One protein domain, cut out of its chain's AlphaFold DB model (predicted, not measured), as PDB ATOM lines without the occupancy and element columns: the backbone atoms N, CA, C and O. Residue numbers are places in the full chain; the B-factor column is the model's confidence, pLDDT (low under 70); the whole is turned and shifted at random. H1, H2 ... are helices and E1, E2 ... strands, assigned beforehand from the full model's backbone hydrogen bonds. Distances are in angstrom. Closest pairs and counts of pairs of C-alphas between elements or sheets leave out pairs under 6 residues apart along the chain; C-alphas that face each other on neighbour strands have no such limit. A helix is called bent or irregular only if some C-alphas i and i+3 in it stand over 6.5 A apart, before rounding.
ATOM      1  N   ASP A 666     146.605 157.246 189.065       96.88
ATOM      2  CA  ASP A 666     148.011 156.833 189.154       96.88
ATOM      3  C   ASP A 666     148.767 157.646 190.208       96.88
ATOM      4  O   ASP A 666     149.496 157.089 191.035       96.88
ATOM      5  N   TYR A 667     148.566 158.969 190.229       97.75
ATOM      6  CA  TYR A 667     149.152 159.833 191.252       97.75
ATOM      7  C   TYR A 667     148.648 159.463 192.650       97.75
ATOM      8  O   TYR A 667     149.440 159.390 193.590       97.75
ATOM      9  N   PHE A 668     147.347 159.193 192.795       98.50
ATOM     10  CA  PHE A 668     146.773 158.765 194.068       98.50
ATOM     11  C   PHE A 668     147.433 157.483 194.582       98.50
ATOM     12  O   PHE A 668     147.918 157.464 195.714       98.50
ATOM     13  N   ILE A 669     147.498 156.443 193.752       98.12
ATOM     14  CA  ILE A 669     148.043 155.129 194.123       98.12
ATOM     15  C   ILE A 669     149.528 155.235 194.480       98.12
ATOM     16  O   ILE A 669     149.975 154.659 195.468       98.12
ATOM     17  N   SER A 670     150.298 156.008 193.715       97.56
ATOM     18  CA  SER A 670     151.752 156.092 193.898       97.56
ATOM     19  C   SER A 670     152.201 157.051 195.005       97.56
ATOM     20  O   SER A 670     153.230 156.799 195.630       97.56
ATOM     21  N   HIS A 671     151.466 158.140 195.263       97.81
ATOM     22  CA  HIS A 671     151.917 159.212 196.167       97.81
ATOM     23  C   HIS A 671     151.039 159.415 197.405       97.81
ATOM     24  O   HIS A 671     151.538 159.921 198.406       97.81
ATOM     25  N   ILE A 672     149.749 159.070 197.355       97.44
ATOM     26  CA  ILE A 672     148.798 159.358 198.445       97.44
ATOM     27  C   ILE A 672     148.471 158.087 199.225       97.44
ATOM     28  O   ILE A 672     148.547 158.087 200.455       97.44
ATOM     29  N   LEU A 673     148.144 157.001 198.522       97.31
ATOM     30  CA  LEU A 673     147.729 155.733 199.116       97.31
ATOM     31  C   LEU A 673     148.728 155.177 200.154       97.31
ATOM     32  O   LEU A 673     148.261 154.835 201.242       97.31
ATOM     33  N   PRO A 674     150.063 155.163 199.916       96.38
ATOM     34  CA  PRO A 674     151.018 154.565 200.858       96.38
ATOM     35  C   PRO A 674     151.047 155.234 202.236       96.38
ATOM     36  O   PRO A 674     151.358 154.597 203.236       96.38
ATOM     37  N   GLU A 675     150.749 156.533 202.310       94.81
ATOM     38  CA  GLU A 675     150.675 157.249 203.585       94.81
ATOM     39  C   GLU A 675     149.255 157.215 204.158       94.81
ATOM     40  O   GLU A 675     149.067 157.018 205.361       94.81
ATOM     41  N   ALA A 676     148.244 157.403 203.309       92.62
ATOM     42  CA  ALA A 676     146.852 157.503 203.724       92.62
ATOM     43  C   ALA A 676     146.330 156.210 204.365       92.62
ATOM     44  O   ALA A 676     145.597 156.278 205.353       92.62
ATOM     45  N   GLU A 677     146.733 155.045 203.855       89.81
ATOM     46  CA  GLU A 677     146.290 153.752 204.385       89.81
ATOM     47  C   GLU A 677     146.757 153.514 205.824       89.81
ATOM     48  O   GLU A 677     146.019 152.962 206.630       89.81
ATOM     49  N   THR A 678     147.944 154.009 206.193       90.88
ATOM     50  CA  THR A 678     148.510 153.809 207.540       90.88
ATOM     51  C   THR A 678     147.701 154.510 208.630       90.88
ATOM     52  O   THR A 678     147.877 154.244 209.817       90.88
ATOM     53  N   ARG A 679     146.816 155.425 208.225       88.94
ATOM     54  CA  ARG A 679     145.949 156.216 209.097       88.94
ATOM     55  C   ARG A 679     144.544 155.618 209.224       88.94
ATOM     56  O   ARG A 679     143.708 156.229 209.887       88.94
ATOM     57  N   SER A 680     144.263 154.485 208.575       86.25
ATOM     58  CA  SER A 680     142.931 153.881 208.510       86.25
ATOM     59  C   SER A 680     142.974 152.380 208.792       86.25
ATOM     60  O   SER A 680     143.713 151.639 208.159       86.25
ATOM     61  N   ASP A 681     142.099 151.918 209.687       89.06
ATOM     62  CA  ASP A 681     141.916 150.485 209.981       89.06
ATOM     63  C   ASP A 681     140.988 149.778 208.970       89.06
ATOM     64  O   ASP A 681     140.732 148.578 209.072       89.06
ATOM     65  N   ARG A 682     140.431 150.530 208.013       93.75
ATOM     66  CA  ARG A 682     139.549 150.038 206.944       93.75
ATOM     67  C   ARG A 682     140.054 150.485 205.569       93.75
ATOM     68  O   ARG A 682     140.756 151.499 205.507       93.75
ATOM     69  N   PRO A 683     139.623 149.827 204.475       95.12
ATOM     70  CA  PRO A 683     139.882 150.323 203.131       95.12
ATOM     71  C   PRO A 683     139.457 151.789 202.987       95.12
ATOM     72  O   PRO A 683     138.409 152.211 203.506       95.12
ATOM     73  N   LEU A 684     140.290 152.576 202.308       97.69
ATOM     74  CA  LEU A 684     140.009 153.976 202.015       97.69
ATOM     75  C   LEU A 684     138.851 154.064 201.033       97.69
ATOM     76  O   LEU A 684     138.851 153.416 199.992       97.69
ATOM     77  N   ARG A 685     137.875 154.910 201.339       97.69
ATOM     78  CA  ARG A 685     136.693 155.093 200.499       97.69
ATOM     79  C   ARG A 685     136.930 156.258 199.555       97.69
ATOM     80  O   ARG A 685     136.981 157.410 199.993       97.69
ATOM     81  N   VAL A 686     137.088 155.960 198.271       98.25
ATOM     82  CA  VAL A 686     137.423 156.938 197.233       98.25
ATOM     83  C   VAL A 686     136.219 157.150 196.325       98.25
ATOM     84  O   VAL A 686     135.776 156.250 195.614       98.25
ATOM     85  N   VAL A 687     135.677 158.365 196.341       97.75
ATOM     86  CA  VAL A 687     134.531 158.732 195.503       97.75
ATOM     87  C   VAL A 687     134.984 159.406 194.209       97.75
ATOM     88  O   VAL A 687     135.898 160.228 194.211       97.75
ATOM     89  N   SER A 688     134.320 159.112 193.096       97.19
ATOM     90  CA  SER A 688     134.552 159.811 191.827       97.19
ATOM     91  C   SER A 688     133.248 160.152 191.116       97.19
ATOM     92  O   SER A 688     132.220 159.495 191.295       97.19
ATOM     93  N   ASN A 689     133.281 161.207 190.300       94.69
ATOM     94  CA  ASN A 689     132.184 161.582 189.407       94.69
ATOM     95  C   ASN A 689     132.231 160.879 188.041       94.69
ATOM     96  O   ASN A 689     131.448 161.230 187.155       94.69
ATOM     97  N   ALA A 690     133.086 159.866 187.899       93.50
ATOM     98  CA  ALA A 690     133.038 158.817 186.884       93.50
ATOM     99  C   ALA A 690     133.524 157.487 187.491       93.50
ATOM    100  O   ALA A 690     133.937 157.450 188.650       93.50
ATOM    101  N   ASP A 691     133.453 156.398 186.731       91.94
ATOM    102  CA  ASP A 691     134.012 155.126 187.186       91.94
ATOM    103  C   ASP A 691     135.548 155.172 187.135       91.94
ATOM    104  O   ASP A 691     136.135 155.583 186.134       91.94
ATOM    105  N   ILE A 692     136.184 154.786 188.240       95.31
ATOM    106  CA  ILE A 692     137.640 154.695 188.403       95.31
ATOM    107  C   ILE A 692     138.072 153.314 188.912       95.31
ATOM    108  O   ILE A 692     139.256 153.101 189.149       95.31
ATOM    109  N   SER A 693     137.135 152.378 189.083       94.06
ATOM    110  CA  SER A 693     137.372 151.071 189.708       94.06
ATOM    111  C   SER A 693     138.495 150.287 189.036       94.06
ATOM    112  O   SER A 693     139.310 149.666 189.712       94.06
ATOM    113  N   TYR A 694     138.605 150.386 187.710       93.50
ATOM    114  CA  TYR A 694     139.652 149.712 186.951       93.50
ATOM    115  C   TYR A 694     141.074 150.126 187.354       93.50
ATOM    116  O   TYR A 694     141.964 149.277 187.397       93.50
ATOM    117  N   TYR A 695     141.305 151.404 187.680       95.19
ATOM    118  CA  TYR A 695     142.630 151.874 188.102       95.19
ATOM    119  C   TYR A 695     143.036 151.298 189.465       95.19
ATOM    120  O   TYR A 695     144.219 151.165 189.743       95.19
ATOM    121  N   PHE A 696     142.058 150.916 190.289       96.50
ATOM    122  CA  PHE A 696     142.249 150.374 191.636       96.50
ATOM    123  C   PHE A 696     142.051 148.850 191.702       96.50
ATOM    124  O   PHE A 696     141.915 148.294 192.788       96.50
ATOM    125  N   ARG A 697     142.032 148.154 190.555       94.06
ATOM    126  CA  ARG A 697     141.780 146.703 190.471       94.06
ATOM    127  C   ARG A 697     142.761 145.853 191.285       94.06
ATOM    128  O   ARG A 697     142.361 144.833 191.837       94.06
ATOM    129  N   ASP A 698     144.003 146.317 191.401       94.75
ATOM    130  CA  ASP A 698     145.067 145.650 192.157       94.75
ATOM    131  C   ASP A 698     145.131 146.110 193.625       94.75
ATOM    132  O   ASP A 698     145.944 145.611 194.390       94.75
ATOM    133  N   GLU A 699     144.256 147.040 194.022       96.06
ATOM    134  CA  GLU A 699     144.266 147.726 195.323       96.06
ATOM    135  C   GLU A 699     142.933 147.564 196.075       96.06
ATOM    136  O   GLU A 699     142.597 148.351 196.961       96.06
ATOM    137  N   THR A 700     142.125 146.566 195.706       94.00
ATOM    138  CA  THR A 700     140.747 146.380 196.210       94.00
ATOM    139  C   THR A 700     140.654 146.030 197.699       94.00
ATOM    140  O   THR A 700     139.605 146.219 198.315       94.00
ATOM    141  N   ASP A 701     141.737 145.542 198.296       94.12
ATOM    142  CA  ASP A 701     141.878 145.301 199.734       94.12
ATOM    143  C   ASP A 701     142.194 146.584 200.521       94.12
ATOM    144  O   ASP A 701     141.912 146.659 201.717       94.12
ATOM    145  N   ARG A 702     142.734 147.606 199.850       95.38
ATOM    146  CA  ARG A 702     143.173 148.881 200.439       95.38
ATOM    147  C   ARG A 702     142.238 150.039 200.102       95.38
ATOM    148  O   ARG A 702     142.154 150.999 200.870       95.38
ATOM    149  N   VAL A 703     141.521 149.964 198.980       97.69
ATOM    150  CA  VAL A 703     140.672 151.035 198.449       97.69
ATOM    151  C   VAL A 703     139.311 150.505 197.992       97.69
ATOM    152  O   VAL A 703     139.210 149.622 197.147       97.69
ATOM    153  N   GLU A 704     138.244 151.127 198.492       97.25
ATOM    154  CA  GLU A 704     136.876 150.975 197.993       97.25
ATOM    155  C   GLU A 704     136.522 152.186 197.116       97.25
ATOM    156  O   GLU A 704     136.386 153.307 197.614       97.25
ATOM    157  N   THR A 705     136.336 151.980 195.810       97.62
ATOM    158  CA  THR A 705     135.914 153.048 194.890       97.62
ATOM    159  C   THR A 705     134.408 153.044 194.659       97.62
ATOM    160  O   THR A 705     133.823 151.978 194.462       97.62
ATOM    161  N   PHE A 706     133.777 154.216 194.570       97.19
ATOM    162  CA  PHE A 706     132.369 154.304 194.173       97.19
ATOM    163  C   PHE A 706     132.013 155.609 193.453       97.19
ATOM    164  O   PHE A 706     132.665 156.645 193.595       97.19
ATOM    165  N   TYR A 707     130.927 155.559 192.680       95.50
ATOM    166  CA  TYR A 707     130.431 156.698 191.915       95.50
ATOM    167  C   TYR A 707     129.531 157.615 192.752       95.50
ATOM    168  O   TYR A 707     128.605 157.166 193.431       95.50
ATOM    169  N   SER A 708     129.722 158.925 192.608       94.56
ATOM    170  CA  SER A 708     128.759 159.941 193.029       94.56
ATOM    171  C   SER A 708     128.783 161.139 192.086       94.56
ATOM    172  O   SER A 708     129.837 161.584 191.638       94.56
ATOM    173  N   ARG A 709     127.618 161.736 191.806       92.44
ATOM    174  CA  ARG A 709     127.588 163.027 191.103       92.44
ATOM    175  C   ARG A 709     128.303 164.071 191.953       92.44
ATOM    176  O   ARG A 709     128.093 164.119 193.160       92.44
ATOM    177  N   TYR A 710     129.043 164.978 191.313       93.25
ATOM    178  CA  TYR A 710     129.801 166.015 192.020       93.25
ATOM    179  C   TYR A 710     128.959 166.746 193.084       93.25
ATOM    180  O   TYR A 710     129.350 166.791 194.244       93.25
ATOM    181  N   TYR A 711     127.760 167.229 192.742       92.50
ATOM    182  CA  TYR A 711     126.891 167.952 193.687       92.50
ATOM    183  C   TYR A 711     126.120 167.064 194.681       92.50
ATOM    184  O   TYR A 711     125.412 167.588 195.531       92.50
ATOM    185  N   ASP A 712     126.218 165.735 194.576       91.44
ATOM    186  CA  ASP A 712     125.602 164.780 195.511       91.44
ATOM    187  C   ASP A 712     126.651 164.106 196.427       91.44
ATOM    188  O   ASP A 712     126.284 163.360 197.335       91.44
ATOM    189  N   ARG A 713     127.949 164.408 196.252       92.19
ATOM    190  CA  ARG A 713     129.070 163.795 196.995       92.19
ATOM    191  C   ARG A 713     128.966 163.929 198.517       92.19
ATOM    192  O   ARG A 713     129.407 163.037 199.232       92.19
ATOM    193  N   GLY A 714     128.353 165.007 199.012       90.88
ATOM    194  CA  GLY A 714     128.160 165.238 200.448       90.88
ATOM    195  C   GLY A 714     127.241 164.210 201.118       90.88
ATOM    196  O   GLY A 714     127.310 164.038 202.325       90.88
ATOM    197  N   LYS A 715     126.428 163.467 200.351       89.44
ATOM    198  CA  LYS A 715     125.506 162.443 200.883       89.44
ATOM    199  C   LYS A 715     126.192 161.153 201.295       89.44
ATOM    200  O   LYS A 715     125.606 160.367 202.031       89.44
ATOM    201  N   TYR A 716     127.406 160.928 200.818       93.19
ATOM    202  CA  TYR A 716     128.135 159.685 201.014       93.19
ATOM    203  C   TYR A 716     129.264 159.899 202.016       93.19
ATOM    204  O   TYR A 716     129.812 160.998 202.095       93.19
ATOM    205  N   ASP A 717     129.634 158.852 202.748       94.81
ATOM    206  CA  ASP A 717     130.865 158.833 203.535       94.81
ATOM    207  C   ASP A 717     132.032 158.382 202.645       94.81
ATOM    208  O   ASP A 717     131.952 157.359 201.970       94.81
ATOM    209  N   TRP A 718     133.084 159.191 202.603       96.38
ATOM    210  CA  TRP A 718     134.274 159.005 201.769       96.38
ATOM    211  C   TRP A 718     135.461 159.685 202.440       96.38
ATOM    212  O   TRP A 718     135.281 160.627 203.212       96.38
ATOM    213  N   ASP A 719     136.665 159.219 202.132       97.50
ATOM    214  CA  ASP A 719     137.918 159.739 202.680       97.50
ATOM    215  C   ASP A 719     138.632 160.630 201.660       97.50
ATOM    216  O   ASP A 719     139.121 161.705 202.008       97.50
ATOM    217  N   TYR A 720     138.601 160.235 200.384       98.25
ATOM    218  CA  TYR A 720     139.143 161.012 199.273       98.25
ATOM    219  C   TYR A 720     138.163 161.074 198.104       98.25
ATOM    220  O   TYR A 720     137.316 160.196 197.939       98.25
ATOM    221  N   ALA A 721     138.285 162.111 197.281       98.12
ATOM    222  CA  ALA A 721     137.568 162.219 196.021       98.12
ATOM    223  C   ALA A 721     138.540 162.454 194.863       98.12
ATOM    224  O   ALA A 721     139.426 163.299 194.972       98.12
ATOM    225  N   ILE A 722     138.348 161.750 193.750       98.31
ATOM    226  CA  ILE A 722     139.046 161.995 192.483       98.31
ATOM    227  C   ILE A 722     137.998 162.522 191.506       98.31
ATOM    228  O   ILE A 722     137.057 161.817 191.159       98.31
ATOM    229  N   LEU A 723     138.106 163.790 191.119       97.19
ATOM    230  CA  LEU A 723     137.033 164.516 190.439       97.19
ATOM    231  C   LEU A 723     137.544 165.166 189.159       97.19
ATOM    232  O   LEU A 723     138.610 165.769 189.178       97.19
ATOM    233  N   TYR A 724     136.755 165.150 188.085       95.12
ATOM    234  CA  TYR A 724     137.046 165.903 186.853       95.12
ATOM    235  C   TYR A 724     136.008 167.002 186.576       95.12
ATOM    236  O   TYR A 724     134.868 166.947 187.053       95.12
ATOM    237  N   CYS A 725     136.397 168.020 185.805       93.19
ATOM    238  CA  CYS A 725     135.704 169.310 185.785       93.19
ATOM    239  C   CYS A 725     134.556 169.456 184.765       93.19
ATOM    240  O   CYS A 725     133.880 170.485 184.764       93.19
ATOM    241  N   ASN A 726     134.309 168.483 183.877       88.94
ATOM    242  CA  ASN A 726     133.449 168.704 182.697       88.94
ATOM    243  C   ASN A 726     131.989 169.084 183.026       88.94
ATOM    244  O   ASN A 726     131.352 169.805 182.263       88.94
ATOM    245  N   TYR A 727     131.454 168.610 184.155       86.62
ATOM    246  CA  TYR A 727     130.076 168.887 184.594       86.62
ATOM    247  C   TYR A 727     129.979 169.933 185.712       86.62
ATOM    248  O   TYR A 727     128.912 170.127 186.304       86.62
ATOM    249  N   ILE A 728     131.090 170.601 186.010       92.69
ATOM    250  CA  ILE A 728     131.133 171.695 186.973       92.69
ATOM    251  C   ILE A 728     130.555 172.946 186.316       92.69
ATOM    252  O   ILE A 728     130.746 173.190 185.124       92.69
ATOM    253  N   HIS A 729     129.790 173.725 187.074       92.75
ATOM    254  CA  HIS A 729     129.083 174.864 186.519       92.75
ATOM    255  C   HIS A 729     130.077 175.937 186.025       92.75
ATOM    256  O   HIS A 729     131.027 176.251 186.747       92.75
ATOM    257  N   PRO A 730     129.849 176.562 184.850       93.38
ATOM    258  CA  PRO A 730     130.682 177.646 184.315       93.38
ATOM    259  C   PRO A 730     131.063 178.732 185.323       93.38
ATOM    260  O   PRO A 730     132.215 179.151 185.392       93.38
ATOM    261  N   PHE A 731     130.108 179.158 186.156       93.62
ATOM    262  CA  PHE A 731     130.368 180.163 187.186       93.62
ATOM    263  C   PHE A 731     131.455 179.711 188.167       93.62
ATOM    264  O   PHE A 731     132.313 180.503 188.537       93.62
ATOM    265  N   GLN A 732     131.458 178.441 188.564       94.19
ATOM    266  CA  GLN A 732     132.417 177.926 189.537       94.19
ATOM    267  C   GLN A 732     133.829 177.847 188.960       94.19
ATOM    268  O   GLN A 732     134.788 178.226 189.632       94.19
ATOM    269  N   LEU A 733     133.933 177.430 187.697       94.25
ATOM    270  CA  LEU A 733     135.195 177.381 186.959       94.25
ATOM    271  C   LEU A 733     135.803 178.779 186.785       94.25
ATOM    272  O   LEU A 733     137.008 178.949 186.939       94.25
ATOM    273  N   ASN A 734     134.968 179.790 186.530       93.00
ATOM    274  CA  ASN A 734     135.421 181.157 186.259       93.00
ATOM    275  C   ASN A 734     135.666 182.011 187.517       93.00
ATOM    276  O   ASN A 734     136.286 183.066 187.412       93.00
ATOM    277  N   ASN A 735     135.187 181.589 188.692       93.31
ATOM    278  CA  ASN A 735     135.272 182.370 189.938       93.31
ATOM    279  C   ASN A 735     136.138 181.705 191.023       93.31
ATOM    280  O   ASN A 735     136.026 182.056 192.195       93.31
ATOM    281  N   GLY A 736     136.994 180.746 190.655       90.69
ATOM    282  CA  GLY A 736     137.925 180.103 191.591       90.69
ATOM    283  C   GLY A 736     137.251 179.234 192.657       90.69
ATOM    284  O   GLY A 736     137.818 179.034 193.726       90.69
ATOM    285  N   LEU A 737     136.038 178.737 192.381       94.50
ATOM    286  CA  LEU A 737     135.338 177.766 193.237       94.50
ATOM    287  C   LEU A 737     135.704 176.317 192.882       94.50
ATOM    288  O   LEU A 737     135.415 175.395 193.641       94.50
ATOM    289  N   TRP A 738     136.316 176.120 191.714       95.25
ATOM    290  CA  TRP A 738     136.950 174.878 191.301       95.25
ATOM    291  C   TRP A 738     138.458 175.108 191.094       95.25
ATOM    292  O   TRP A 738     138.818 176.117 190.475       95.25
ATOM    293  N   PRO A 739     139.331 174.168 191.505       96.19
ATOM    294  CA  PRO A 739     139.043 172.954 192.282       96.19
ATOM    295  C   PRO A 739     138.444 173.232 193.670       96.19
ATOM    296  O   PRO A 739     138.640 174.319 194.210       96.19
ATOM    297  N   PRO A 740     137.678 172.289 194.247       94.88
ATOM    298  CA  PRO A 740     137.017 172.513 195.527       94.88
ATOM    299  C   PRO A 740     138.023 172.617 196.681       94.88
ATOM    300  O   PRO A 740     139.186 172.208 196.583       94.88
ATOM    301  N   LYS A 741     137.561 173.128 197.825       94.88
ATOM    302  CA  LYS A 741     138.361 173.205 199.053       94.88
ATOM    303  C   LYS A 741     138.918 171.826 199.450       94.88
ATOM    304  O   LYS A 741     138.263 170.805 199.269       94.88
ATOM    305  N   ASN A 742     140.113 171.819 200.046       96.38
ATOM    306  CA  ASN A 742     140.896 170.621 200.395       96.38
ATOM    307  C   ASN A 742     141.403 169.808 199.189       96.38
ATOM    308  O   ASN A 742     141.745 168.635 199.345       96.38
ATOM    309  N   THR A 743     141.467 170.410 197.999       97.94
ATOM    310  CA  THR A 743     142.227 169.826 196.891       97.94
ATOM    311  C   THR A 743     143.700 169.722 197.291       97.94
ATOM    312  O   THR A 743     144.324 170.722 197.643       97.94
ATOM    313  N   ILE A 744     144.233 168.502 197.271       97.94
ATOM    314  CA  ILE A 744     145.623 168.181 197.627       97.94
ATOM    315  C   ILE A 744     146.505 167.980 196.392       97.94
ATOM    316  O   ILE A 744     147.724 168.111 196.482       97.94
ATOM    317  N   HIS A 745     145.903 167.684 195.238       98.25
ATOM    318  CA  HIS A 745     146.604 167.572 193.964       98.25
ATOM    319  C   HIS A 745     145.676 167.899 192.790       98.25
ATOM    320  O   HIS A 745     144.474 167.641 192.852       98.25
ATOM    321  N   GLU A 746     146.237 168.432 191.708       97.75
ATOM    322  CA  GLU A 746     145.504 168.824 190.506       97.75
ATOM    323  C   GLU A 746     146.162 168.251 189.254       97.75
ATOM    324  O   GLU A 746     147.368 168.396 189.054       97.75
ATOM    325  N   ILE A 747     145.347 167.709 188.353       97.19
ATOM    326  CA  ILE A 747     145.758 167.426 186.980       97.19
ATOM    327  C   ILE A 747     145.410 168.645 186.137       97.19
ATOM    328  O   ILE A 747     144.245 169.050 186.054       97.19
ATOM    329  N   ARG A 748     146.424 169.241 185.506       96.62
ATOM    330  CA  ARG A 748     146.278 170.474 184.728       96.62
ATOM    331  C   ARG A 748     146.511 170.241 183.242       96.62
ATOM    332  O   ARG A 748     147.359 169.442 182.854       96.62
ATOM    333  N   VAL A 749     145.777 170.988 182.424       96.19
ATOM    334  CA  VAL A 749     146.066 171.180 180.999       96.19
ATOM    335  C   VAL A 749     146.405 172.643 180.813       96.19
ATOM    336  O   VAL A 749     145.593 173.518 181.105       96.19
ATOM    337  N   ASP A 750     147.627 172.906 180.367       93.69
ATOM    338  CA  ASP A 750     148.237 174.228 180.427       93.69
ATOM    339  C   ASP A 750     148.090 174.857 181.823       93.69
ATOM    340  O   ASP A 750     148.745 174.405 182.765       93.69
ATOM    341  N   ASP A 751     147.252 175.885 181.966       92.62
ATOM    342  CA  ASP A 751     147.088 176.620 183.216       92.62
ATOM    343  C   ASP A 751     145.690 176.426 183.824       92.62
ATOM    344  O   ASP A 751     145.311 177.200 184.697       92.62
ATOM    345  N   VAL A 752     144.936 175.390 183.437       95.00
ATOM    346  CA  VAL A 752     143.610 175.090 184.016       95.00
ATOM    347  C   VAL A 752     143.549 173.696 184.633       95.00
ATOM    348  O   VAL A 752     144.146 172.755 184.115       95.00
ATOM    349  N   ALA A 753     142.821 173.557 185.743       96.56
ATOM    350  CA  ALA A 753     142.643 172.284 186.439       96.56
ATOM    351  C   ALA A 753     141.501 171.474 185.807       96.56
ATOM    352  O   ALA A 753     140.336 171.886 185.852       96.56
ATOM    353  N   VAL A 754     141.832 170.319 185.229       96.44
ATOM    354  CA  VAL A 754     140.866 169.421 184.574       96.44
ATOM    355  C   VAL A 754     140.418 168.275 185.478       96.44
ATOM    356  O   VAL A 754     139.273 167.837 185.368       96.44
ATOM    357  N   ALA A 755     141.266 167.871 186.428       97.50
ATOM    358  CA  ALA A 755     140.905 166.988 187.529       97.50
ATOM    359  C   ALA A 755     141.578 167.407 188.841       97.50
ATOM    360  O   ALA A 755     142.570 168.137 188.848       97.50
ATOM    361  N   ALA A 756     141.007 166.959 189.952       98.19
ATOM    362  CA  ALA A 756     141.419 167.291 191.304       98.19
ATOM    363  C   ALA A 756     141.275 166.078 192.225       98.19
ATOM    364  O   ALA A 756     140.274 165.359 192.167       98.19
ATOM    365  N   ILE A 757     142.260 165.892 193.098       98.62
ATOM    366  CA  ILE A 757     142.215 164.945 194.209       98.62
ATOM    367  C   ILE A 757     141.939 165.739 195.477       98.62
ATOM    368  O   ILE A 757     142.672 166.673 195.805       98.62
TER     369      ILE A 757
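This is residues 666 to 757 of the 941 residues of an uncharacterized protein of Bacteroides sp (UniProt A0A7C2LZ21). Look for one strongly twisted sheet of five strands, with H1 over one face and running along the strands, and the small helix H2 on the same face over the edge strand E2. The E4-E5 hairpin makes the other side of the sheet, H3 only grazes the sheet, and H4 lies off it, farthest from the mean of the C-alphas. The 92 printed residues run H1 E1 H2 E2 H3 E3 H4 E4 E5; the sheet's order is E2 E1 E3 E5 E4, mixed, and the class is mixed, helices and strands. The whole is compact, with a radius of gyration of the C-alphas of 13.4 A and spans of 39 by 29 by 23 A.

Start with H1, residues 666 to 679, only just irregular, with C-alphas 671 and 674 6.7 A apart. Next comes E1, residues 684 to 688, then H2, residues 693 to 696, close but not clearly touching H1: the closest C-alphas, of Asp 666 and Tyr 695, are 7.4 A apart. E2, residues 703 to 707, is parallel to E1 at 26 degrees, with N 686 and O 704 2.8 A apart; E1, H2, E2 form a strand-helix-strand unit, two parallel neighbours with a helix between, its crossover right-handed. H3, residues 710 to 715, is irregular, with C-alphas 711 and 714 7.4 A apart, and grazes the sheet with residues 710 to 713. E3, residues 720 to 724, is parallel to E1 at 18 degrees, with N 722 and O 687 2.9 A apart. H1 is on the sheet over E3, at a height over the sheet of 7.7 A, and runs along the strands at 6 degrees to E3 on the local plane; H1 on one face of the sheet E2 E1 E3 E5 E4 is an arrangement in two layers, a helix layer and a sheet layer. After H4, residues 730 to 734, come E4, residues 743 to 749, and E5, residues 752 to 757, a hairpin; N 754 and O 747 are 2.8 A apart. E5 is antiparallel to E3 at 155 degrees, with N 723 and O 756 2.9 A apart. Both E2, H3, E3, with E1 between the strands, and E3, H4, E4, with E5 between, are split units with right-handed crossovers. Every O i to N i+4 pair is within hydrogen-bond range in H4, against 5 of 10 in H1 and 0 of 2 in H3, which has 2 of 3 O i to N i+3 pairs; H2 is too short for such a pair.

Find C-alpha 666 at (148.011, 156.833, 189.154); H1 runs 20.1 A from there. E4 starts at C-alpha 743, (142.227, 169.826, 196.891), and spans 16.4 A; E5, 14.4 A, ends at C-alpha 757, (142.215, 164.945, 194.209).

The two C-alphas farthest apart, of Asp 681 and Asn 734, are 39.3 A apart. The printed part has no cut and no long link, and no printed residue is under 70 in pLDDT.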